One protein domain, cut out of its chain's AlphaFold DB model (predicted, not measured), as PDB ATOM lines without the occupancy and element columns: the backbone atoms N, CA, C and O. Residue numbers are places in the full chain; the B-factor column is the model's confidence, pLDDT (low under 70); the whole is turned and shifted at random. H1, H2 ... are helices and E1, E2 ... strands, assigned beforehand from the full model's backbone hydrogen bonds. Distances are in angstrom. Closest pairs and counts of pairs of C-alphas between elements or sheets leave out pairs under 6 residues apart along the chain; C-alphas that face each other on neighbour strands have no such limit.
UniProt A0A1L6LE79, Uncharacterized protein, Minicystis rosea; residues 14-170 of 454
ATOM      1  N   GLU A  14      38.364  20.317   2.569       91.31
ATOM      2  CA  GLU A  14      39.171  19.613   3.562       91.31
ATOM      3  C   GLU A  14      39.866  20.585   4.507       91.31
ATOM      4  O   GLU A  14      40.480  21.581   4.107       91.31
ATOM      5  N   ILE A  15      39.814  20.233   5.783       92.50
ATOM      6  CA  ILE A  15      40.602  20.822   6.853       92.50
ATOM      7  C   ILE A  15      41.386  19.689   7.493       92.50
ATOM      8  O   ILE A  15      40.839  18.615   7.720       92.50
ATOM      9  N   LEU A  16      42.651  19.919   7.810       94.06
ATOM     10  CA  LEU A  16      43.462  18.984   8.571       94.06
ATOM     11  C   LEU A  16      44.065  19.680   9.776       94.06
ATOM     12  O   LEU A  16      44.691  20.726   9.634       94.06
ATOM     13  N   LEU A  17      43.908  19.071  10.947       93.62
ATOM     14  CA  LEU A  17      44.651  19.432  12.139       93.62
ATOM     15  C   LEU A  17      45.703  18.362  12.432       93.62
ATOM     16  O   LEU A  17      45.383  17.185  12.591       93.62
ATOM     17  N   TYR A  18      46.959  18.786  12.513       93.06
ATOM     18  CA  TYR A  18      48.083  17.962  12.937       93.06
ATOM     19  C   TYR A  18      48.533  18.400  14.327       93.06
ATOM     20  O   TYR A  18      48.976  19.535  14.506       93.06
ATOM     21  N   THR A  19      48.420  17.510  15.310       90.31
ATOM     22  CA  THR A  19      48.825  17.769  16.690       90.31
ATOM     23  C   THR A  19      50.160  17.094  17.004       90.31
ATOM     24  O   THR A  19      50.399  15.940  16.638       90.31
ATOM     25  N   ALA A  20      51.054  17.811  17.682       88.75
ATOM     26  CA  ALA A  20      52.370  17.301  18.068       88.75
ATOM     27  C   ALA A  20      52.784  17.815  19.454       88.75
ATOM     28  O   ALA A  20      52.376  18.916  19.819       88.75
ATOM     29  N   PRO A  21      53.576  17.059  20.241       84.62
ATOM     30  CA  PRO A  21      54.084  17.526  21.531       84.62
ATOM     31  C   PRO A  21      54.760  18.886  21.432       84.62
ATOM     32  O   PRO A  21      55.562  19.109  20.528       84.62
ATOM     33  N   HIS A  22      54.481  19.767  22.391       80.50
ATOM     34  CA  HIS A  22      55.280  20.969  22.568       80.50
ATOM     35  C   HIS A  22      56.576  20.594  23.292       80.50
ATOM     36  O   HIS A  22      56.588  20.413  24.511       80.50
ATOM     37  N   ILE A  23      57.671  20.464  22.547       67.88
ATOM     38  CA  ILE A  23      59.005  20.255  23.120       67.88
ATOM     39  C   ILE A  23      59.539  21.641  23.487       67.88
ATOM     40  O   ILE A  23      60.180  22.304  22.691       67.88
ATOM     41  N   GLY A  24      59.157  22.140  24.663       62.59
ATOM     42  CA  GLY A  24      59.789  23.324  25.257       62.59
ATOM     43  C   GLY A  24      60.893  22.907  26.231       62.59
ATOM     44  O   GLY A  24      60.906  21.742  26.647       62.59
ATOM     45  N   PRO A  25      61.781  23.827  26.659       52.31
ATOM     46  CA  PRO A  25      62.713  23.548  27.742       52.31
ATOM     47  C   PRO A  25      61.896  23.065  28.936       52.31
ATOM     48  O   PRO A  25      61.044  23.791  29.454       52.31
ATOM     49  N   ALA A  26      62.096  21.801  29.308       46.69
ATOM     50  CA  ALA A  26      61.392  21.190  30.413       46.69
ATOM     51  C   ALA A  26      61.671  22.038  31.655       46.69
ATOM     52  O   ALA A  26      62.751  21.975  32.240       46.69
ATOM     53  N   ALA A  27      60.698  22.843  32.075       44.12
ATOM     54  CA  ALA A  27      60.632  23.206  33.470       44.12
ATOM     55  C   ALA A  27      60.352  21.881  34.183       44.12
ATOM     56  O   ALA A  27      59.202  21.446  34.252       44.12
ATOM     57  N   GLU A  28      61.416  21.197  34.616       40.22
ATOM     58  CA  GLU A  28      61.383  20.078  35.557       40.22
ATOM     59  C   GLU A  28      60.790  20.584  36.875       40.22
ATOM     60  O   GLU A  28      61.453  20.763  37.891       40.22
ATOM     61  N   ILE A  29      59.500  20.874  36.860       45.94
ATOM     62  CA  ILE A  29      58.712  20.939  38.064       45.94
ATOM     63  C   ILE A  29      58.199  19.519  38.201       45.94
ATOM     64  O   ILE A  29      57.467  19.030  37.340       45.94
ATOM     65  N   ALA A  30      58.632  18.837  39.259       43.72
ATOM     66  CA  ALA A  30      58.099  17.550  39.675       43.72
ATOM     67  C   ALA A  30      56.620  17.730  40.061       43.72
ATOM     68  O   ALA A  30      56.260  17.827  41.232       43.72
ATOM     69  N   VAL A  31      55.759  17.867  39.056       47.81
ATOM     70  CA  VAL A  31      54.319  17.934  39.237       47.81
ATOM     71  C   VAL A  31      53.852  16.500  39.476       47.81
ATOM     72  O   VAL A  31      54.181  15.616  38.679       47.81
ATOM     73  N   PRO A  32      53.110  16.226  40.562       47.19
ATOM     74  CA  PRO A  32      52.544  14.904  40.772       47.19
ATOM     75  C   PRO A  32      51.706  14.488  39.546       47.19
ATOM     76  O   PRO A  32      51.021  15.336  38.964       47.19
ATOM     77  N   PRO A  33      51.707  13.197  39.156       47.44
ATOM     78  CA  PRO A  33      51.030  12.709  37.946       47.44
ATOM     79  C   PRO A  33      49.549  13.117  37.841       47.44
ATOM     80  O   PRO A  33      49.008  13.240  36.747       47.44
ATOM     81  N   SER A  34      48.910  13.381  38.985       47.16
ATOM     82  CA  SER A  34      47.514  13.802  39.130       47.16
ATOM     83  C   SER A  34      47.206  15.240  38.679       47.16
ATOM     84  O   SER A  34      46.035  15.619  38.654       47.16
ATOM     85  N   ILE A  35      48.208  16.052  38.317       56.19
ATOM     86  CA  ILE A  35      48.037  17.431  37.810       56.19
ATOM     87  C   ILE A  35      48.867  17.630  36.530       56.19
ATOM     88  O   ILE A  35      49.442  18.689  36.283       56.19
ATOM     89  N   ARG A  36      48.974  16.598  35.684       70.06
ATOM     90  CA  ARG A  36      49.679  16.737  34.406       70.06
ATOM     91  C   ARG A  36      48.864  17.644  33.476       70.06
ATOM     92  O   ARG A  36      47.790  17.272  33.012       70.06
ATOM     93  N   THR A  37      49.391  18.831  33.196       78.81
ATOM     94  CA  THR A  37      48.961  19.662  32.065       78.81
ATOM     95  C   THR A  37      49.992  19.481  30.966       78.81
ATOM     96  O   THR A  37      51.183  19.617  31.228       78.81
ATOM     97  N   THR A  38      49.564  19.101  29.764       83.50
ATOM     98  CA  THR A  38      50.477  18.895  28.627       83.50
ATOM     99  C   THR A  38      50.101  19.828  27.491       83.50
ATOM    100  O   THR A  38      48.919  19.988  27.194       83.50
ATOM    101  N   ARG A  39      51.112  20.449  26.885       86.44
ATOM    102  CA  ARG A  39      50.958  21.372  25.763       86.44
ATOM    103  C   ARG A  39      51.318  20.679  24.460       86.44
ATOM    104  O   ARG A  39      52.258  19.883  24.418       86.44
ATOM    105  N   TYR A  40      50.585  21.009  23.410       87.81
ATOM    106  CA  TYR A  40      50.786  20.484  22.067       87.81
ATOM    107  C   TYR A  40      50.685  21.617  21.053       87.81
ATOM    108  O   TYR A  40      49.904  22.551  21.223       87.81
ATOM    109  N   HIS A  41      51.441  21.516  19.969       89.69
ATOM    110  CA  HIS A  41      51.192  22.312  18.779       89.69
ATOM    111  C   HIS A  41      49.975  21.753  18.037       89.69
ATOM    112  O   HIS A  41      49.807  20.537  17.958       89.69
ATOM    113  N   GLY A  42      49.162  22.639  17.472       90.88
ATOM    114  CA  GLY A  42      48.051  22.353  16.575       90.88
ATOM    115  C   GLY A  42      48.252  23.068  15.252       90.88
ATOM    116  O   GLY A  42      48.049  24.274  15.147       90.88
ATOM    117  N   TRP A  43      48.656  22.327  14.233       91.88
ATOM    118  CA  TRP A  43      48.956  22.853  12.910       91.88
ATOM    119  C   TRP A  43      47.768  22.634  11.982       91.88
ATOM    120  O   TRP A  43      47.355  21.495  11.761       91.88
ATOM    121  N   LEU A  44      47.212  23.715  11.447       91.94
ATOM    122  CA  LEU A  44      46.017  23.702  10.611       91.94
ATOM    123  C   LEU A  44      46.386  23.814   9.133       91.94
ATOM    124  O   LEU A  44      47.030  24.781   8.720       91.94
ATOM    125  N   TYR A  45      45.896  22.878   8.330       93.19
ATOM    126  CA  TYR A  45      46.121  22.816   6.894       93.19
ATOM    127  C   TYR A  45      44.797  22.840   6.150       93.19
ATOM    128  O   TYR A  45      43.905  22.041   6.433       93.19
ATOM    129  N   THR A  46      44.652  23.735   5.179       92.56
ATOM    130  CA  THR A  46      43.441  23.806   4.357       92.56
ATOM    131  C   THR A  46      43.661  24.677   3.126       92.56
ATOM    132  O   THR A  46      44.506  25.566   3.122       92.56
ATOM    133  N   LYS A  47      42.884  24.430   2.069       91.00
ATOM    134  CA  LYS A  47      42.769  25.336   0.913       91.00
ATOM    135  C   LYS A  47      41.622  26.336   1.075       91.00
ATOM    136  O   LYS A  47      41.445  27.202   0.221       91.00
ATOM    137  N   LEU A  48      40.828  26.191   2.136       89.31
ATOM    138  CA  LEU A  48      39.686  27.047   2.399       89.31
ATOM    139  C   LEU A  48      40.145  28.446   2.818       89.31
ATOM    140  O   LEU A  48      41.082  28.576   3.611       89.31
ATOM    141  N   PRO A  49      39.474  29.503   2.341       86.25
ATOM    142  CA  PRO A  49      39.728  30.841   2.840       86.25
ATOM    143  C   PRO A  49      39.235  30.937   4.290       86.25
ATOM    144  O   PRO A  49      38.050  30.751   4.563       86.25
ATOM    145  N   LEU A  50      40.144  31.227   5.224       84.12
ATOM    146  CA  LEU A  50      39.816  31.464   6.631       84.12
ATOM    147  C   LEU A  50      39.771  32.965   6.919       84.12
ATOM    148  O   LEU A  50      40.611  33.725   6.447       84.12
ATOM    149  N   SER A  51      38.816  33.391   7.747       76.56
ATOM    150  CA  SER A  51      38.573  34.817   8.038       76.56
ATOM    151  C   SER A  51      39.589  35.479   8.990       76.56
ATOM    152  O   SER A  51      39.429  36.648   9.331       76.56
ATOM    153  N   SER A  52      40.600  34.756   9.478       66.75
ATOM    154  CA  SER A  52      41.587  35.277  10.447       66.75
ATOM    155  C   SER A  52      42.964  35.447   9.788       66.75
ATOM    156  O   SER A  52      43.207  34.811   8.761       66.75
ATOM    157  N   PRO A  53      43.849  36.304  10.339       62.69
ATOM    158  CA  PRO A  53      45.094  36.673   9.673       62.69
ATOM    159  C   PRO A  53      45.985  35.448   9.394       62.69
ATOM    160  O   PRO A  53      45.957  34.485  10.166       62.69
ATOM    161  N   PRO A  54      46.745  35.472   8.283       61.97
ATOM    162  CA  PRO A  54      47.653  34.392   7.920       61.97
ATOM    163  C   PRO A  54      48.751  34.215   8.972       61.97
ATOM    164  O   PRO A  54      49.128  35.162   9.663       61.97
ATOM    165  N   LEU A  55      49.253  32.986   9.073       64.62
ATOM    166  CA  LEU A  55      50.317  32.611   9.994       64.62
ATOM    167  C   LEU A  55      51.606  33.407   9.735       64.62
ATOM    168  O   LEU A  55      52.115  33.398   8.614       64.62
ATOM    169  N   ASP A  56      52.165  34.027  10.778       65.50
ATOM    170  CA  ASP A  56      53.540  34.530  10.736       65.50
ATOM    171  C   ASP A  56      54.513  33.392  11.066       65.50
ATOM    172  O   ASP A  56      54.859  33.152  12.227       65.50
ATOM    173  N   LEU A  57      54.940  32.678  10.022       63.38
ATOM    174  CA  LEU A  57      55.887  31.565  10.127       63.38
ATOM    175  C   LEU A  57      57.229  31.981  10.749       63.38
ATOM    176  O   LEU A  57      57.910  31.138  11.322       63.38
ATOM    177  N   ALA A  58      57.596  33.268  10.694       57.59
ATOM    178  CA  ALA A  58      58.861  33.756  11.242       57.59
ATOM    179  C   ALA A  58      58.889  33.794  12.781       57.59
ATOM    180  O   ALA A  58      59.962  33.912  13.369       57.59
ATOM    181  N   SER A  59      57.724  33.702  13.429       57.81
ATOM    182  CA  SER A  59      57.581  33.716  14.890       57.81
ATOM    183  C   SER A  59      57.606  32.328  15.542       57.81
ATOM    184  O   SER A  59      57.587  32.232  16.768       57.81
ATOM    185  N   ILE A  60      57.647  31.258  14.746       60.12
ATOM    186  CA  ILE A  60      57.642  29.880  15.240       60.12
ATOM    187  C   ILE A  60      59.085  29.437  15.485       60.12
ATOM    188  O   ILE A  60      59.902  29.414  14.567       60.12
ATOM    189  N   GLU A  61      59.400  29.070  16.729       59.09
ATOM    190  CA  GLU A  61      60.724  28.548  17.067       59.09
ATOM    191  C   GLU A  61      60.990  27.194  16.356       59.09
ATOM    192  O   GLU A  61      60.111  26.331  16.306       59.09
ATOM    193  N   PRO A  62      62.193  26.992  15.783       50.94
ATOM    194  CA  PRO A  62      62.452  26.024  14.707       50.94
ATOM    195  C   PRO A  62      62.662  24.558  15.128       50.94
ATOM    196  O   PRO A  62      63.077  23.754  14.296       50.94
ATOM    197  N   GLU A  63      62.426  24.162  16.382       57.00
ATOM    198  CA  GLU A  63      62.917  22.854  16.862       57.00
ATOM    199  C   GLU A  63      62.248  21.635  16.192       57.00
ATOM    200  O   GLU A  63      62.843  20.556  16.156       57.00
ATOM    201  N   ALA A  64      61.083  21.813  15.558       57.00
ATOM    202  CA  ALA A  64      60.564  20.904  14.534       57.00
ATOM    203  C   ALA A  64      59.538  21.632  13.653       57.00
ATOM    204  O   ALA A  64      58.332  21.560  13.898       57.00
ATOM    205  N   GLU A  65      60.011  22.359  12.636       70.44
ATOM    206  CA  GLU A  65      59.116  23.001  11.670       70.44
ATOM    207  C   GLU A  65      58.199  21.935  11.029       70.44
ATOM    208  O   GLU A  65      58.687  20.924  10.503       70.44
ATOM    209  N   PRO A  66      56.866  22.084  11.121       82.12
ATOM    210  CA  PRO A  66      55.944  21.116  10.544       82.12
ATOM    211  C   PRO A  66      56.066  21.129   9.008       82.12
ATOM    212  O   PRO A  66      56.459  22.141   8.425       82.12
ATOM    213  N   PRO A  67      55.686  20.044   8.306       85.25
ATOM    214  CA  PRO A  67      55.652  20.060   6.847       85.25
ATOM    215  C   PRO A  67      54.820  21.245   6.340       85.25
ATOM    216  O   PRO A  67      53.727  21.471   6.837       85.25
ATOM    217  N   HIS A  68      55.258  21.968   5.308       88.75
ATOM    218  CA  HIS A  68      54.432  23.049   4.738       88.75
ATOM    219  C   HIS A  68      53.142  22.540   4.078       88.75
ATOM    220  O   HIS A  68      52.204  23.307   3.859       88.75
ATOM    221  N   THR A  69      53.088  21.247   3.739       89.56
ATOM    222  CA  THR A  69      51.902  20.604   3.173       89.56
ATOM    223  C   THR A  69      51.717  19.191   3.711       89.56
ATOM    224  O   THR A  69      52.690  18.441   3.804       89.56
ATOM    225  N   ILE A  70      50.470  18.783   3.952       89.44
ATOM    226  CA  ILE A  70      50.094  17.393   4.260       89.44
ATOM    227  C   ILE A  70      48.926  17.000   3.357       89.44
ATOM    228  O   ILE A  70      47.931  17.715   3.275       89.44
ATOM    229  N   GLY A  71      49.050  15.888   2.623       85.75
ATOM    230  CA  GLY A  71      48.012  15.453   1.678       85.75
ATOM    231  C   GLY A  71      47.698  16.494   0.590       85.75
ATOM    232  O   GLY A  71      46.576  16.549   0.088       85.75
ATOM    233  N   GLY A  72      48.647  17.370   0.246       88.56
ATOM    234  CA  GLY A  72      48.423  18.483  -0.686       88.56
ATOM    235  C   GLY A  72      47.580  19.639  -0.122       88.56
ATOM    236  O   GLY A  72      47.166  20.508  -0.891       88.56
ATOM    237  N   LEU A  73      47.308  19.658   1.187       89.69
ATOM    238  CA  LEU A  73      46.730  20.796   1.903       89.69
ATOM    239  C   LEU A  73      47.872  21.679   2.427       89.69
ATOM    240  O   LEU A  73      48.777  21.132   3.059       89.69
ATOM    241  N   PRO A  74      47.870  22.998   2.169       91.75
ATOM    242  CA  PRO A  74      48.905  23.898   2.664       91.75
ATOM    243  C   PRO A  74      48.684  24.240   4.136       91.75
ATOM    244  O   PRO A  74      47.541  24.349   4.581       91.75
ATOM    245  N   LEU A  75      49.776  24.426   4.876       91.69
ATOM    246  CA  LEU A  75      49.765  24.945   6.240       91.69
ATOM    247  C   LEU A  75      49.293  26.404   6.229       91.69
ATOM    248  O   LEU A  75      49.856  27.231   5.514       91.69
ATOM    249  N   VAL A  76      48.274  26.724   7.028       90.50
ATOM    250  CA  VAL A  76      47.686  28.076   7.082       90.50
ATOM    251  C   VAL A  76      47.682  28.694   8.474       90.50
ATOM    252  O   VAL A  76      47.555  29.914   8.587       90.50
ATOM    253  N   ARG A  77      47.767  27.880   9.536       87.88
ATOM    254  CA  ARG A  77      47.700  28.360  10.922       87.88
ATOM    255  C   ARG A  77      48.406  27.424  11.899       87.88
ATOM    256  O   ARG A  77      48.492  26.220  11.671       87.88
ATOM    257  N   HIS A  78      48.864  28.001  13.000       88.31
ATOM    258  CA  HIS A  78      49.414  27.343  14.176       88.31
ATOM    259  C   HIS A  78      48.627  27.796  15.398       88.31
ATOM    260  O   HIS A  78      48.312  28.975  15.534       88.31
ATOM    261  N   GLU A  79      48.301  26.850  16.260       86.62
ATOM    262  CA  GLU A  79      47.584  27.043  17.510       86.62
ATOM    263  C   GLU A  79      48.255  26.199  18.608       86.62
ATOM    264  O   GLU A  79      48.975  25.241  18.318       86.62
ATOM    265  N   GLU A  80      48.015  26.523  19.877       84.31
ATOM    266  CA  GLU A  80      48.446  25.707  21.021       84.31
ATOM    267  C   GLU A  80      47.245  24.951  21.603       84.31
ATOM    268  O   GLU A  80      46.206  25.547  21.875       84.31
ATOM    269  N   LEU A  81      47.379  23.643  21.822       85.81
ATOM    270  CA  LEU A  81      46.413  22.849  22.581       85.81
ATOM    271  C   LEU A  81      46.954  22.592  23.983       85.81
ATOM    272  O   LEU A  81      48.117  22.211  24.147       85.81
ATOM    273  N   VAL A  82      46.094  22.725  24.990       85.75
ATOM    274  CA  VAL A  82      46.460  22.519  26.393       85.75
ATOM    275  C   VAL A  82      45.550  21.459  26.987       85.75
ATOM    276  O   VAL A  82      44.381  21.704  27.238       85.75
ATOM    277  N   ILE A  83      46.079  20.268  27.249       82.19
ATOM    278  CA  ILE A  83      45.286  19.175  27.817       82.19
ATOM    279  C   ILE A  83      45.510  19.097  29.320       82.19
ATOM    280  O   ILE A  83      46.621  18.844  29.798       82.19
ATOM    281  N   HIS A  84      44.416  19.258  30.063       81.94
ATOM    282  CA  HIS A  84      44.348  19.027  31.499       81.94
ATOM    283  C   HIS A  84      43.889  17.589  31.777       81.94
ATOM    284  O   HIS A  84      42.694  17.321  31.906       81.94
ATOM    285  N   TRP A  85      44.836  16.655  31.911       78.94
ATOM    286  CA  TRP A  85      44.544  15.214  32.016       78.94
ATOM    287  C   TRP A  85      43.636  14.839  33.191       78.94
ATOM    288  O   TRP A  85      42.837  13.915  33.085       78.94
ATOM    289  N   ARG A  86      43.696  15.588  34.296       76.62
ATOM    290  CA  ARG A  86      42.769  15.403  35.419       76.62
ATOM    291  C   ARG A  86      41.318  15.690  35.026       76.62
ATOM    292  O   ARG A  86      40.447  14.878  35.311       76.62
ATOM    293  N   ARG A  87      41.071  16.822  34.355       75.25
ATOM    294  CA  ARG A  87      39.729  17.182  33.866       75.25
ATOM    295  C   ARG A  87      39.246  16.185  32.822       75.25
ATOM    296  O   ARG A  87      38.061  15.887  32.775       75.25
ATOM    297  N   TYR A  88      40.166  15.642  32.026       76.62
ATOM    298  CA  TYR A  88      39.838  14.574  31.094       76.62
ATOM    299  C   TYR A  88      39.367  13.299  31.810       76.62
ATOM    300  O   TYR A  88      38.350  12.731  31.431       76.62
ATOM    301  N   GLY A  89      40.047  12.886  32.884       74.88
ATOM    302  CA  GLY A  89      39.588  11.775  33.725       74.88
ATOM    303  C   GLY A  89      38.208  12.035  34.342       74.88
ATOM    304  O   GLY A  89      37.343  11.167  34.295       74.88
ATOM    305  N   GLU A  90      37.970  13.250  34.849       74.12
ATOM    306  CA  GLU A  90      36.661  13.676  35.375       74.12
ATOM    307  C   GLU A  90      35.563  13.645  34.291       74.12
ATOM    308  O   GLU A  90      34.433  13.234  34.568       74.12
ATOM    309  N   TYR A  91      35.893  14.037  33.053       75.69
ATOM    310  CA  TYR A  91      35.018  13.883  31.888       75.69
ATOM    311  C   TYR A  91      34.716  12.412  31.612       75.69
ATOM    312  O   TYR A  91      33.548  12.067  31.480       75.69
ATOM    313  N   LEU A  92      35.741  11.557  31.532       72.19
ATOM    314  CA  LEU A  92      35.567  10.148  31.193       72.19
ATOM    315  C   LEU A  92      34.615   9.468  32.170       72.19
ATOM    316  O   LEU A  92      33.695   8.791  31.728       72.19
ATOM    317  N   SER A  93      34.766   9.712  33.474       70.62
ATOM    318  CA  SER A  93      33.820   9.208  34.473       70.62
ATOM    319  C   SER A  93      32.391   9.699  34.210       70.62
ATOM    320  O   SER A  93      31.476   8.889  34.134       70.62
ATOM    321  N   ALA A  94      32.200  11.003  33.986       70.69
ATOM    322  CA  ALA A  94      30.869  11.571  33.760       70.69
ATOM    323  C   ALA A  94      30.226  11.145  32.429       70.69
ATOM    324  O   ALA A  94      29.007  11.069  32.326       70.69
ATOM    325  N   PHE A  95      31.031  10.887  31.399       69.69
ATOM    326  CA  PHE A  95      30.565  10.444  30.087       69.69
ATOM    327  C   PHE A  95      29.873   9.080  30.163       69.69
ATOM    328  O   PHE A  95      28.877   8.863  29.479       69.69
ATOM    329  N   TYR A  96      30.345   8.192  31.040       68.75
ATOM    330  CA  TYR A  96      29.693   6.906  31.288       68.75
ATOM    331  C   TYR A  96      28.507   6.983  32.255       68.75
ATOM    332  O   TYR A  96      27.687   6.068  32.262       68.75
ATOM    333  N   ASP A  97      28.357   8.088  32.991       66.25
ATOM    334  CA  ASP A  97      27.183   8.349  33.833       66.25
ATOM    335  C   ASP A  97      25.960   8.858  33.025       66.25
ATOM    336  O   ASP A  97      24.868   8.994  33.579       66.25
ATOM    337  N   GLY A  98      26.105   9.115  31.712       65.56
ATOM    338  CA  GLY A  98      25.005   9.438  30.788       65.56
ATOM    339  C   GLY A  98      24.941  10.907  30.342       65.56
ATOM    340  O   GLY A  98      25.967  11.559  30.158       65.56
ATOM    341  N   ASP A  99      23.727  11.440  30.135       61.22
ATOM    342  CA  ASP A  99      23.479  12.752  29.496       61.22
ATOM    343  C   ASP A  99      24.187  13.944  30.184       61.22
ATOM    344  O   ASP A  99      24.576  14.902  29.513       61.22
ATOM    345  N   GLU A 100      24.428  13.890  31.503       62.47
ATOM    346  CA  GLU A 100      25.215  14.920  32.209       62.47
ATOM    347  C   GLU A 100      26.664  15.025  31.697       62.47
ATOM    348  O   GLU A 100      27.270  16.102  31.748       62.47
ATOM    349  N   GLY A 101      27.221  13.931  31.172       64.12
ATOM    350  CA  GLY A 101      28.561  13.878  30.602       64.12
ATOM    351  C   GLY A 101      28.726  14.740  29.348       64.12
ATOM    352  O   GLY A 101      29.795  15.321  29.144       64.12
ATOM    353  N   LEU A 102      27.665  14.913  28.550       64.06
ATOM    354  CA  LEU A 102      27.700  15.707  27.314       64.06
ATOM    355  C   LEU A 102      27.846  17.212  27.578       64.06
ATOM    356  O   LEU A 102      28.538  17.905  26.837       64.06
ATOM    357  N   HIS A 103      27.256  17.744  28.651       66.31
ATOM    358  CA  HIS A 103      27.449  19.156  29.013       66.31
ATOM    359  C   HIS A 103      28.842  19.421  29.597       66.31
ATOM    360  O   HIS A 103      29.441  20.466  29.344       66.31
ATOM    361  N   ARG A 104      29.405  18.461  30.343       68.38
ATOM    362  CA  ARG A 104      30.780  18.570  30.862       68.38
ATOM    363  C   ARG A 104      31.824  18.495  29.748       68.38
ATOM    364  O   ARG A 104      32.871  19.130  29.848       68.38
ATOM    365  N   LEU A 105      31.516  17.774  28.674       67.19
ATOM    366  CA  LEU A 105      32.334  17.664  27.471       67.19
ATOM    367  C   LEU A 105      32.503  19.001  26.735       67.19
ATOM    368  O   LEU A 105      33.619  19.321  26.336       67.19
ATOM    369  N   GLU A 106      31.445  19.805  26.588       66.94
ATOM    370  CA  GLU A 106      31.563  21.143  25.982       66.94
ATOM    371  C   GLU A 106      32.519  22.041  26.779       66.94
ATOM    372  O   GLU A 106      33.372  22.713  26.195       66.94
ATOM    373  N   GLY A 107      32.433  21.995  28.114       70.81
ATOM    374  CA  GLY A 107      33.366  22.691  29.004       70.81
ATOM    375  C   GLY A 107      34.805  22.191  28.853       70.81
ATOM    376  O   GLY A 107      35.719  22.988  28.653       70.81
ATOM    377  N   PHE A 108      35.005  20.868  28.862       74.12
ATOM    378  CA  PHE A 108      36.321  20.252  28.675       74.12
ATOM    379  C   PHE A 108      36.966  20.637  27.334       74.12
ATOM    380  O   PHE A 108      38.151  20.975  27.294       74.12
ATOM    381  N   LEU A 109      36.204  20.611  26.238       73.31
ATOM    382  CA  LEU A 109      36.698  20.991  24.915       73.31
ATOM    383  C   LEU A 109      37.035  22.481  24.836       73.31
ATOM    384  O   LEU A 109      38.049  22.831  24.234       73.31
ATOM    385  N   GLY A 110      36.228  23.342  25.462       73.62
ATOM    386  CA  GLY A 110      36.497  24.779  25.552       73.62
ATOM    387  C   GLY A 110      37.782  25.105  26.318       73.62
ATOM    388  O   GLY A 110      38.498  26.024  25.931       73.62
ATOM    389  N   ASP A 111      38.100  24.328  27.355       74.62
ATOM    390  CA  ASP A 111      39.351  24.464  28.111       74.62
ATOM    391  C   ASP A 111      40.563  23.859  27.383       74.62
ATOM    392  O   ASP A 111      41.696  24.275  27.618       74.62
ATOM    393  N   THR A 112      40.334  22.845  26.541       77.31
ATOM    394  CA  THR A 112      41.402  22.072  25.890       77.31
ATOM    395  C   THR A 112      41.876  22.695  24.579       77.31
ATOM    396  O   THR A 112      43.066  22.655  24.241       77.31
ATOM    397  N   LEU A 113      40.939  23.237  23.802       79.44
ATOM    398  CA  LEU A 113      41.215  23.837  22.504       79.44
ATOM    399  C   LEU A 113      41.632  25.297  22.650       79.44
ATOM    400  O   LEU A 113      41.069  26.042  23.451       79.44
ATOM    401  N   SER A 114      42.560  25.740  21.798       78.56
ATOM    402  CA  SER A 114      42.816  27.171  21.657       78.56
ATOM    403  C   SER A 114      41.526  27.904  21.255       78.56
ATOM    404  O   SER A 114      40.679  27.336  20.547       78.56
ATOM    405  N   PRO A 115      41.385  29.196  21.603       77.19
ATOM    406  CA  PRO A 115      40.282  30.009  21.104       77.19
ATOM    407  C   PRO A 115      40.169  29.986  19.573       77.19
ATOM    408  O   PRO A 115      39.058  30.007  19.045       77.19
ATOM    409  N   GLY A 116      41.295  29.906  18.856       76.69
ATOM    410  CA  GLY A 116      41.326  29.841  17.397       76.69
ATOM    411  C   GLY A 116      40.764  28.533  16.832       76.69
ATOM    412  O   GLY A 116      39.959  28.579  15.901       76.69
ATOM    413  N   LEU A 117      41.104  27.380  17.422       79.31
ATOM    414  CA  LEU A 117      40.544  26.077  17.031       79.31
ATOM    415  C   LEU A 117      39.069  25.952  17.412       79.31
ATOM    416  O   LEU A 117      38.264  25.469  16.616       79.31
ATOM    417  N   PHE A 118      38.689  26.441  18.592       78.50
ATOM    418  CA  PHE A 118      37.295  26.444  19.033       78.50
ATOM    419  C   PHE A 118      36.408  27.324  18.134       78.50
ATOM    420  O   PHE A 118      35.253  27.000  17.862       78.50
ATOM    421  N   GLN A 119      36.951  28.434  17.623       78.38
ATOM    422  CA  GLN A 119      36.246  29.346  16.716       78.38
ATOM    423  C   GLN A 119      36.396  28.992  15.234       78.38
ATOM    424  O   GLN A 119      35.797  29.674  14.398       78.38
ATOM    425  N   LEU A 120      37.130  27.930  14.888       79.44
ATOM    426  CA  LEU A 120      37.353  27.516  13.504       79.44
ATOM    427  C   LEU A 120      36.054  27.446  12.677       79.44
ATOM    428  O   LEU A 120      36.046  28.035  11.595       79.44
ATOM    429  N   PRO A 121      34.927  26.894  13.174       77.69
ATOM    430  CA  PRO A 121      33.666  26.878  12.422       77.69
ATOM    431  C   PRO A 121      33.177  28.268  12.034       77.69
ATOM    432  O   PRO A 121      32.682  28.467  10.933       77.69
ATOM    433  N   LYS A 122      33.343  29.250  12.926       77.88
ATOM    434  CA  LYS A 122      32.932  30.641  12.686       77.88
ATOM    435  C   LYS A 122      33.831  31.336  11.667       77.88
ATOM    436  O   LYS A 122      33.424  32.339  11.092       77.88
ATOM    437  N   SER A 123      35.050  30.833  11.474       81.25
ATOM    438  CA  SER A 123      36.002  31.375  10.505       81.25
ATOM    439  C   SER A 123      35.808  30.831   9.088       81.25
ATOM    440  O   SER A 123      36.359  31.422   8.154       81.25
ATOM    441  N   LEU A 124      35.032  29.747   8.937       83.25
ATOM    442  CA  LEU A 124      34.706  29.144   7.649       83.25
ATOM    443  C   LEU A 124      33.672  29.982   6.883       83.25
ATOM    444  O   LEU A 124      32.793  30.591   7.498       83.25
ATOM    445  N   PRO A 125      33.730  29.986   5.538       82.81
ATOM    446  CA  PRO A 125      32.726  30.634   4.710       82.81
ATOM    447  C   PRO A 125      31.305  30.169   5.076       82.81
ATOM    448  O   PRO A 125      31.029  28.967   5.030       82.81
ATOM    449  N   PRO A 126      30.364  31.086   5.380       79.75
ATOM    450  CA  PRO A 126      28.991  30.719   5.732       79.75
ATOM    451  C   PRO A 126      28.283  29.889   4.656       79.75
ATOM    452  O   PRO A 126      27.390  29.105   4.967       79.75
ATOM    453  N   GLU A 127      28.678  30.055   3.395       80.62
ATOM    454  CA  GLU A 127      28.145  29.307   2.256       80.62
ATOM    455  C   GLU A 127      28.460  27.810   2.353       80.62
ATOM    456  O   GLU A 127      27.579  26.996   2.092       80.62
ATOM    457  N   LEU A 128      29.655  27.443   2.836       77.25
ATOM    458  CA  LEU A 128      30.040  26.043   3.061       77.25
ATOM    459  C   LEU A 128      29.250  25.394   4.195       77.25
ATOM    460  O   LEU A 128      28.998  24.192   4.165       77.25
ATOM    461  N   LEU A 129      28.854  26.185   5.193       73.62
ATOM    462  CA  LEU A 129      28.062  25.701   6.323       73.62
ATOM    463  C   LEU A 129      26.578  25.548   5.965       73.62
ATOM    464  O   LEU A 129      25.888  24.708   6.539       73.62
ATOM    465  N   ARG A 130      26.075  26.373   5.036       72.50
ATOM    466  CA  ARG A 130      24.650  26.436   4.667       72.50
ATOM    467  C   ARG A 130      24.288  25.611   3.438       72.50
ATOM    468  O   ARG A 130      23.125  25.236   3.299       72.50
ATOM    469  N   ALA A 131      25.224  25.370   2.523       68.25
ATOM    470  CA  ALA A 131      24.929  24.613   1.318       68.25
ATOM    471  C   ALA A 131      24.721  23.130   1.660       68.25
ATOM    472  O   ALA A 131      25.599  22.457   2.185       68.25
ATOM    473  N   ALA A 132      23.553  22.586   1.314       63.03
ATOM    474  CA  ALA A 132      23.262  21.161   1.503       63.03
ATOM    475  C   ALA A 132      24.160  20.243   0.646       63.03
ATOM    476  O   ALA A 132      24.222  19.035   0.876       63.03
ATOM    477  N   SER A 133      24.828  20.806  -0.365       66.12
ATOM    478  CA  SER A 133      25.704  20.097  -1.296       66.12
ATOM    479  C   SER A 133      27.184  20.118  -0.911       66.12
ATOM    480  O   SER A 133      27.927  19.306  -1.454       66.12
ATOM    481  N   SER A 134      27.636  21.020  -0.033       72.06
ATOM    482  CA  SER A 134      29.044  21.062   0.386       72.06
ATOM    483  C   SER A 134      29.322  19.955   1.397       72.06
ATOM    484  O   SER A 134      28.599  19.795   2.380       72.06
ATOM    485  N   ARG A 135      30.379  19.178   1.145       84.12
ATOM    486  CA  ARG A 135      30.897  18.179   2.083       84.12
ATOM    487  C   ARG A 135      32.180  18.717   2.695       84.12
ATOM    488  O   ARG A 135      33.166  18.897   1.983       84.12
ATOM    489  N   LEU A 136      32.152  18.954   4.001       87.12
ATOM    490  CA  LEU A 136      33.331  19.348   4.762       87.12
ATOM    491  C   LEU A 136      33.914  18.106   5.429       87.12
ATOM    492  O   LEU A 136      33.199  17.385   6.121       87.12
ATOM    493  N   ARG A 137      35.215  17.883   5.264       90.75
ATOM    494  CA  ARG A 137      35.947  16.852   5.992       90.75
ATOM    495  C   ARG A 137      37.004  17.468   6.885       90.75
ATOM    496  O   ARG A 137      37.857  18.222   6.419       90.75
ATOM    497  N   ALA A 138      36.972  17.091   8.156       91.56
ATOM    498  CA  ALA A 138      38.028  17.373   9.110       91.56
ATOM    499  C   ALA A 138      38.901  16.126   9.291       91.56
ATOM    500  O   ALA A 138      38.414  15.084   9.718       91.56
ATOM    501  N   TRP A 139      40.187  16.241   8.976       93.81
ATOM    502  CA  TRP A 139      41.215  15.257   9.289       93.81
ATOM    503  C   TRP A 139      41.878  15.610  10.616       93.81
ATOM    504  O   TRP A 139      42.302  16.751  10.807       93.81
ATOM    505  N   TRP A 140      42.020  14.638  11.509       93.50
ATOM    506  CA  TRP A 140      42.688  14.818  12.793       93.50
ATOM    507  C   TRP A 140      43.845  13.839  12.943       93.50
ATOM    508  O   TRP A 140      43.662  12.626  13.055       93.50
ATOM    509  N   VAL A 141      45.059  14.374  12.934       92.81
ATOM    510  CA  VAL A 141      46.296  13.598  12.966       92.81
ATOM    511  C   VAL A 141      47.012  13.877  14.275       92.81
ATOM    512  O   VAL A 141      47.419  15.010  14.508       92.81
ATOM    513  N   ASN A 142      47.246  12.847  15.086       90.38
ATOM    514  CA  ASN A 142      48.045  12.991  16.297       90.38
ATOM    515  C   ASN A 142      49.427  12.351  16.135       90.38
ATOM    516  O   ASN A 142      49.547  11.176  15.789       90.38
ATOM    517  N   ALA A 143      50.489  13.098  16.438       86.62
ATOM    518  CA  ALA A 143      51.830  12.528  16.561       86.62
ATOM    519  C   ALA A 143      51.947  11.678  17.840       86.62
ATOM    520  O   ALA A 143      52.480  10.570  17.815       86.62
ATOM    521  N   SER A 144      51.361  12.162  18.936       82.69
ATOM    522  CA  SER A 144      51.341  11.505  20.245       82.69
ATOM    523  C   SER A 144      50.299  10.380  20.329       82.69
ATOM    524  O   SER A 144      49.141  10.623  19.978       82.69
ATOM    525  N   PRO A 145      50.651   9.160  20.776       78.50
ATOM    526  CA  PRO A 145      49.693   8.070  21.003       78.50
ATOM    527  C   PRO A 145      48.625   8.382  22.057       78.50
ATOM    528  O   PRO A 145      47.469   8.021  21.881       78.50
ATOM    529  N   GLU A 146      48.985   9.090  23.126       78.00
ATOM    530  CA  GLU A 146      48.078   9.451  24.222       78.00
ATOM    531  C   GLU A 146      46.920  10.349  23.771       78.00
ATOM    532  O   GLU A 146      45.854  10.347  24.375       78.00
ATOM    533  N   LEU A 147      47.096  11.091  22.676       84.69
ATOM    534  CA  LEU A 147      46.042  11.924  22.109       84.69
ATOM    535  C   LEU A 147      44.975  11.112  21.373       84.69
ATOM    536  O   LEU A 147      43.892  11.638  21.145       84.69
ATOM    537  N   GLU A 148      45.228   9.852  21.012       85.69
ATOM    538  CA  GLU A 148      44.174   9.001  20.437       85.69
ATOM    539  C   GLU A 148      43.088   8.659  21.430       85.69
ATOM    540  O   GLU A 148      41.962   8.359  21.045       85.69
ATOM    541  N   ASP A 149      43.411   8.730  22.711       80.50
ATOM    542  CA  ASP A 149      42.429   8.487  23.741       80.50
ATOM    543  C   ASP A 149      41.426   9.631  23.827       80.50
ATOM    544  O   ASP A 149      40.423   9.468  24.490       80.50
ATOM    545  N   LEU A 150      41.638  10.785  23.198       83.62
ATOM    546  CA  LEU A 150      40.687  11.890  23.287       83.62
ATOM    547  C   LEU A 150      39.569  11.729  22.240       83.62
ATOM    548  O   LEU A 150      39.855  11.388  21.090       83.62
ATOM    549  N   PRO A 151      38.295  11.979  22.592       82.31
ATOM    550  CA  PRO A 151      37.162  11.833  21.681       82.31
ATOM    551  C   PRO A 151      37.026  13.077  20.797       82.31
ATOM    552  O   PRO A 151      36.106  13.878  20.949       82.31
ATOM    553  N   TRP A 152      37.986  13.294  19.900       85.31
ATOM    554  CA  TRP A 152      38.060  14.497  19.067       85.31
ATOM    555  C   TRP A 152      36.832  14.727  18.184       85.31
ATOM    556  O   TRP A 152      36.512  15.865  17.855       85.31
ATOM    557  N   GLU A 153      36.092  13.668  17.872       84.31
ATOM    558  CA  GLU A 153      34.799  13.699  17.188       84.31
ATOM    559  C   GLU A 153      33.805  14.632  17.889       84.31
ATOM    560  O   GLU A 153      32.957  15.255  17.249       84.31
ATOM    561  N   ASN A 154      33.938  14.772  19.209       76.75
ATOM    562  CA  ASN A 154      33.106  15.649  20.010       76.75
ATOM    563  C   ASN A 154      33.379  17.134  19.749       76.75
ATOM    564  O   ASN A 154      32.514  17.967  19.991       76.75
ATOM    565  N   ILE A 155      34.532  17.497  19.185       71.69
ATOM    566  CA  ILE A 155      34.780  18.869  18.723       71.69
ATOM    567  C   ILE A 155      33.742  19.260  17.672       71.69
ATOM    568  O   ILE A 155      33.199  20.363  17.715       71.69
ATOM    569  N   ALA A 156      33.382  18.322  16.793       63.50
ATOM    570  CA  ALA A 156      32.335  18.514  15.801       63.50
ATOM    571  C   ALA A 156      30.912  18.593  16.402       63.50
ATOM    572  O   ALA A 156      29.965  18.837  15.652       63.50
ATOM    573  N   LEU A 157      30.730  18.391  17.719       59.28
ATOM    574  CA  LEU A 157      29.477  18.689  18.435       59.28
ATOM    575  C   LEU A 157      29.327  20.181  18.717       59.28
ATOM    576  O   LEU A 157      28.241  20.727  18.554       59.28
ATOM    577  N   GLY A 158      30.423  20.845  19.099       55.66
ATOM    578  CA  GLY A 158      30.445  22.294  19.328       55.66
ATOM    579  C   GLY A 158      30.411  23.109  18.031       55.66
ATOM    580  O   GLY A 158      30.186  24.320  18.042       55.66
ATOM    581  N   TRP A 159      30.638  22.455  16.891       60.41
ATOM    582  CA  TRP A 159      30.501  23.055  15.572       60.41
ATOM    583  C   TRP A 159      29.012  23.053  15.230       60.41
ATOM    584  O   TRP A 159      28.377  22.003  15.255       60.41
ATOM    585  N   SER A 160      28.433  24.212  14.899       57.72
ATOM    586  CA  SER A 160      27.090  24.262  14.304       57.72
ATOM    587  C   SER A 160      27.168  23.478  13.002       57.72
ATOM    588  O   SER A 160      27.728  23.970  12.023       57.72
ATOM    589  N   ARG A 161      26.749  22.210  13.049       58.84
ATOM    590  CA  ARG A 161      27.151  21.235  12.042       58.84
ATOM    591  C   ARG A 161      26.749  21.728  10.653       58.84
ATOM    592  O   ARG A 161      25.557  21.954  10.428       58.84
ATOM    593  N   PRO A 162      27.705  21.865   9.715       59.97
ATOM    594  CA  PRO A 162      27.354  21.838   8.306       59.97
ATOM    595  C   PRO A 162      26.518  20.581   8.064       59.97
ATOM    596  O   PRO A 162      26.781  19.544   8.679       59.97
ATOM    597  N   GLY A 163      25.546  20.638   7.155       62.97
ATOM    598  CA  GLY A 163      24.666  19.492   6.888       62.97
ATOM    599  C   GLY A 163      25.401  18.196   6.506       62.97
ATOM    600  O   GLY A 163      24.801  17.131   6.577       62.97
ATOM    601  N   ARG A 164      26.686  18.271   6.111       79.44
ATOM    602  CA  ARG A 164      27.546  17.134   5.742       79.44
ATOM    603  C   ARG A 164      28.996  17.323   6.208       79.44
ATOM    604  O   ARG A 164      29.887  17.574   5.398       79.44
ATOM    605  N   LEU A 165      29.220  17.235   7.519       84.50
ATOM    606  CA  LEU A 165      30.559  17.194   8.120       84.50
ATOM    607  C   LEU A 165      30.964  15.754   8.435       84.50
ATOM    608  O   LEU A 165      30.286  15.091   9.217       84.50
ATOM    609  N   SER A 166      32.098  15.307   7.898       88.00
ATOM    610  CA  SER A 166      32.774  14.088   8.340       88.00
ATOM    611  C   SER A 166      34.028  14.430   9.145       88.00
ATOM    612  O   SER A 166      34.780  15.349   8.813       88.00
ATOM    613  N   PHE A 167      34.247  13.693  10.230       91.00
ATOM    614  CA  PHE A 167      35.444  13.797  11.055       91.00
ATOM    615  C   PHE A 167      36.209  12.484  10.932       91.00
ATOM    616  O   PHE A 167      35.679  11.441  11.298       91.00
ATOM    617  N   ALA A 168      37.419  12.526  10.383       93.31
ATOM    618  CA  ALA A 168      38.262  11.361  10.164       93.31
ATOM    619  C   ALA A 168      39.576  11.506  10.933       93.31
ATOM    620  O   ALA A 168      40.228  12.549  10.896       93.31
ATOM    621  N   ARG A 169      39.990  10.440  11.610       93.44
ATOM    622  CA  ARG A 169      41.301  10.327  12.242       93.44
ATOM    623  C   ARG A 169      42.336   9.820  11.251       93.44
ATOM    624  O   ARG A 169      42.026   9.091  10.308       93.44
ATOM    625  N   GLY A 170      43.589  10.168  11.515       92.06
ATOM    626  CA  GLY A 170      44.715   9.777  10.679       92.06
ATOM    627  C   GLY A 170      44.957  10.745   9.527       92.06
ATOM    628  O   GLY A 170      44.301  11.780   9.382       92.06
TER     629      GLY A 170
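This is residues 14 to 170 of the 454 residues of an uncharacterized protein of Minicystis rosea (UniProt A0A1L6LE79). One twisted sheet of five strands forms a wall, with H7 covering part of one face at E4 and E5 and a helical hairpin, H1 and H2, set at the end of the sheet where E3 finishes. H2 comes back to the sheet beside E3, the short helices H3, H4 and H5 follow one another away from there, and residues 25 to 32 stick out as a free loop. The printed part has 157 residues, with seven named helices and five named strands in the order E1 E2 E3 H1 H2 H3 H4 H5 E4 H6 H7 E5. The sheet runs E3 E2 E1 E4 E5 and is mixed, and the class is mixed, helices and strands. The whole is compact, with a radius of gyration of the C-alphas of 16.4 A, and spans 49 by 44 by 24 A, only just flat.

In the sheet, E3 is residues 73 to 84, 29.7 A from first to last C-alpha, and it bends by 75 degrees at residue 76. E2 is residues 37 to 46, 28.6 A, and E1 is residues 14 to 21, 23.4 A, beginning at C-alpha 14 at (39.171, 19.613, 3.562). E4 is residues 136 to 142, 19.7 A, and E5 is residues 165 to 169, 13.4 A, ending at C-alpha 169 at (41.301, 10.327, 12.242). H1 is residues 85 to 96, 17.0 A, and H2 is residues 100 to 112, 18.8 A, beginning at C-alpha 100 at (25.215, 14.920, 32.209). The shorter helices are H3, residues 115 to 118, H4, residues 120 to 123, H5, residues 126 to 130, H6, residues 145 to 149, and H7, residues 152 to 158.

E1, E2 and E3 form a meander, each strand the antiparallel neighbour of the one before; E1 and E2 are a hairpin, and so are E2 and E3. Between E2 and E1, N 18 and O 43 are 2.8 A apart, and between E3 and E2, N 42 and O 79 are 2.7 A apart, both within hydrogen-bond range. E4 is parallel to E1, with N 17 and O 139 at 2.8 A, and to E5, with N 140 and O 168 at 2.8 A. E4, H6, H7 and E5 make a strand-helix-strand unit, two parallel neighbour strands with helices between, and its crossover is right-handed. H7 is on the sheet at a height of 9.2 A, only just over E4 and E5 with 3 C-alphas on each, and runs along the strands at 26 degrees to E4 on the local plane. Its closest C-alphas to E5 are those of Glu 153 and Phe 167, 6.2 A apart. H2 only grazes the sheet with residues 108 to 112; the C-alphas of Val 82 in E3 and Thr 112 are the closest, at 5.1 A. H2, with residues 105 to 109 alone, only just touches H7, with 3 pairs of C-alphas within 8 A, the closest being Leu 109 and Ile 155 at 6.8 A; they are about perpendicular at 79 degrees. H1 and H2 touch as a helical hairpin, at a shallow tilt of 23 degrees, opposite ways, with the C-alphas of Phe 95 and Gly 101 closest at 4.0 A. H3 and H6 only graze the sheet; H4 and H5 are not on it and meet only through their link. Every O i to N i+4 pair is within hydrogen-bond range in H1 and H5; the counts are 8 of 9 in H2, 0 of 1 in H6 and 0 of 3 in H7, where O i to N i+3 pairs give 2 of 2 in H6 and 4 of 4 in H7, while H3 and H4 are too short for an i+4 pair.

The C-alphas of Ala 30 and Ser 133 are the two farthest apart, at 52.3 A. The printed part has no cut. The links E1 to E2, 15 residues, and E2 to E3, 26 residues, are long. Mean pLDDT of the printed part is 75.8, and it is under 70 at residues 23 to 35, 52 to 64, 95 to 106, 131 to 133 and 156 to 163.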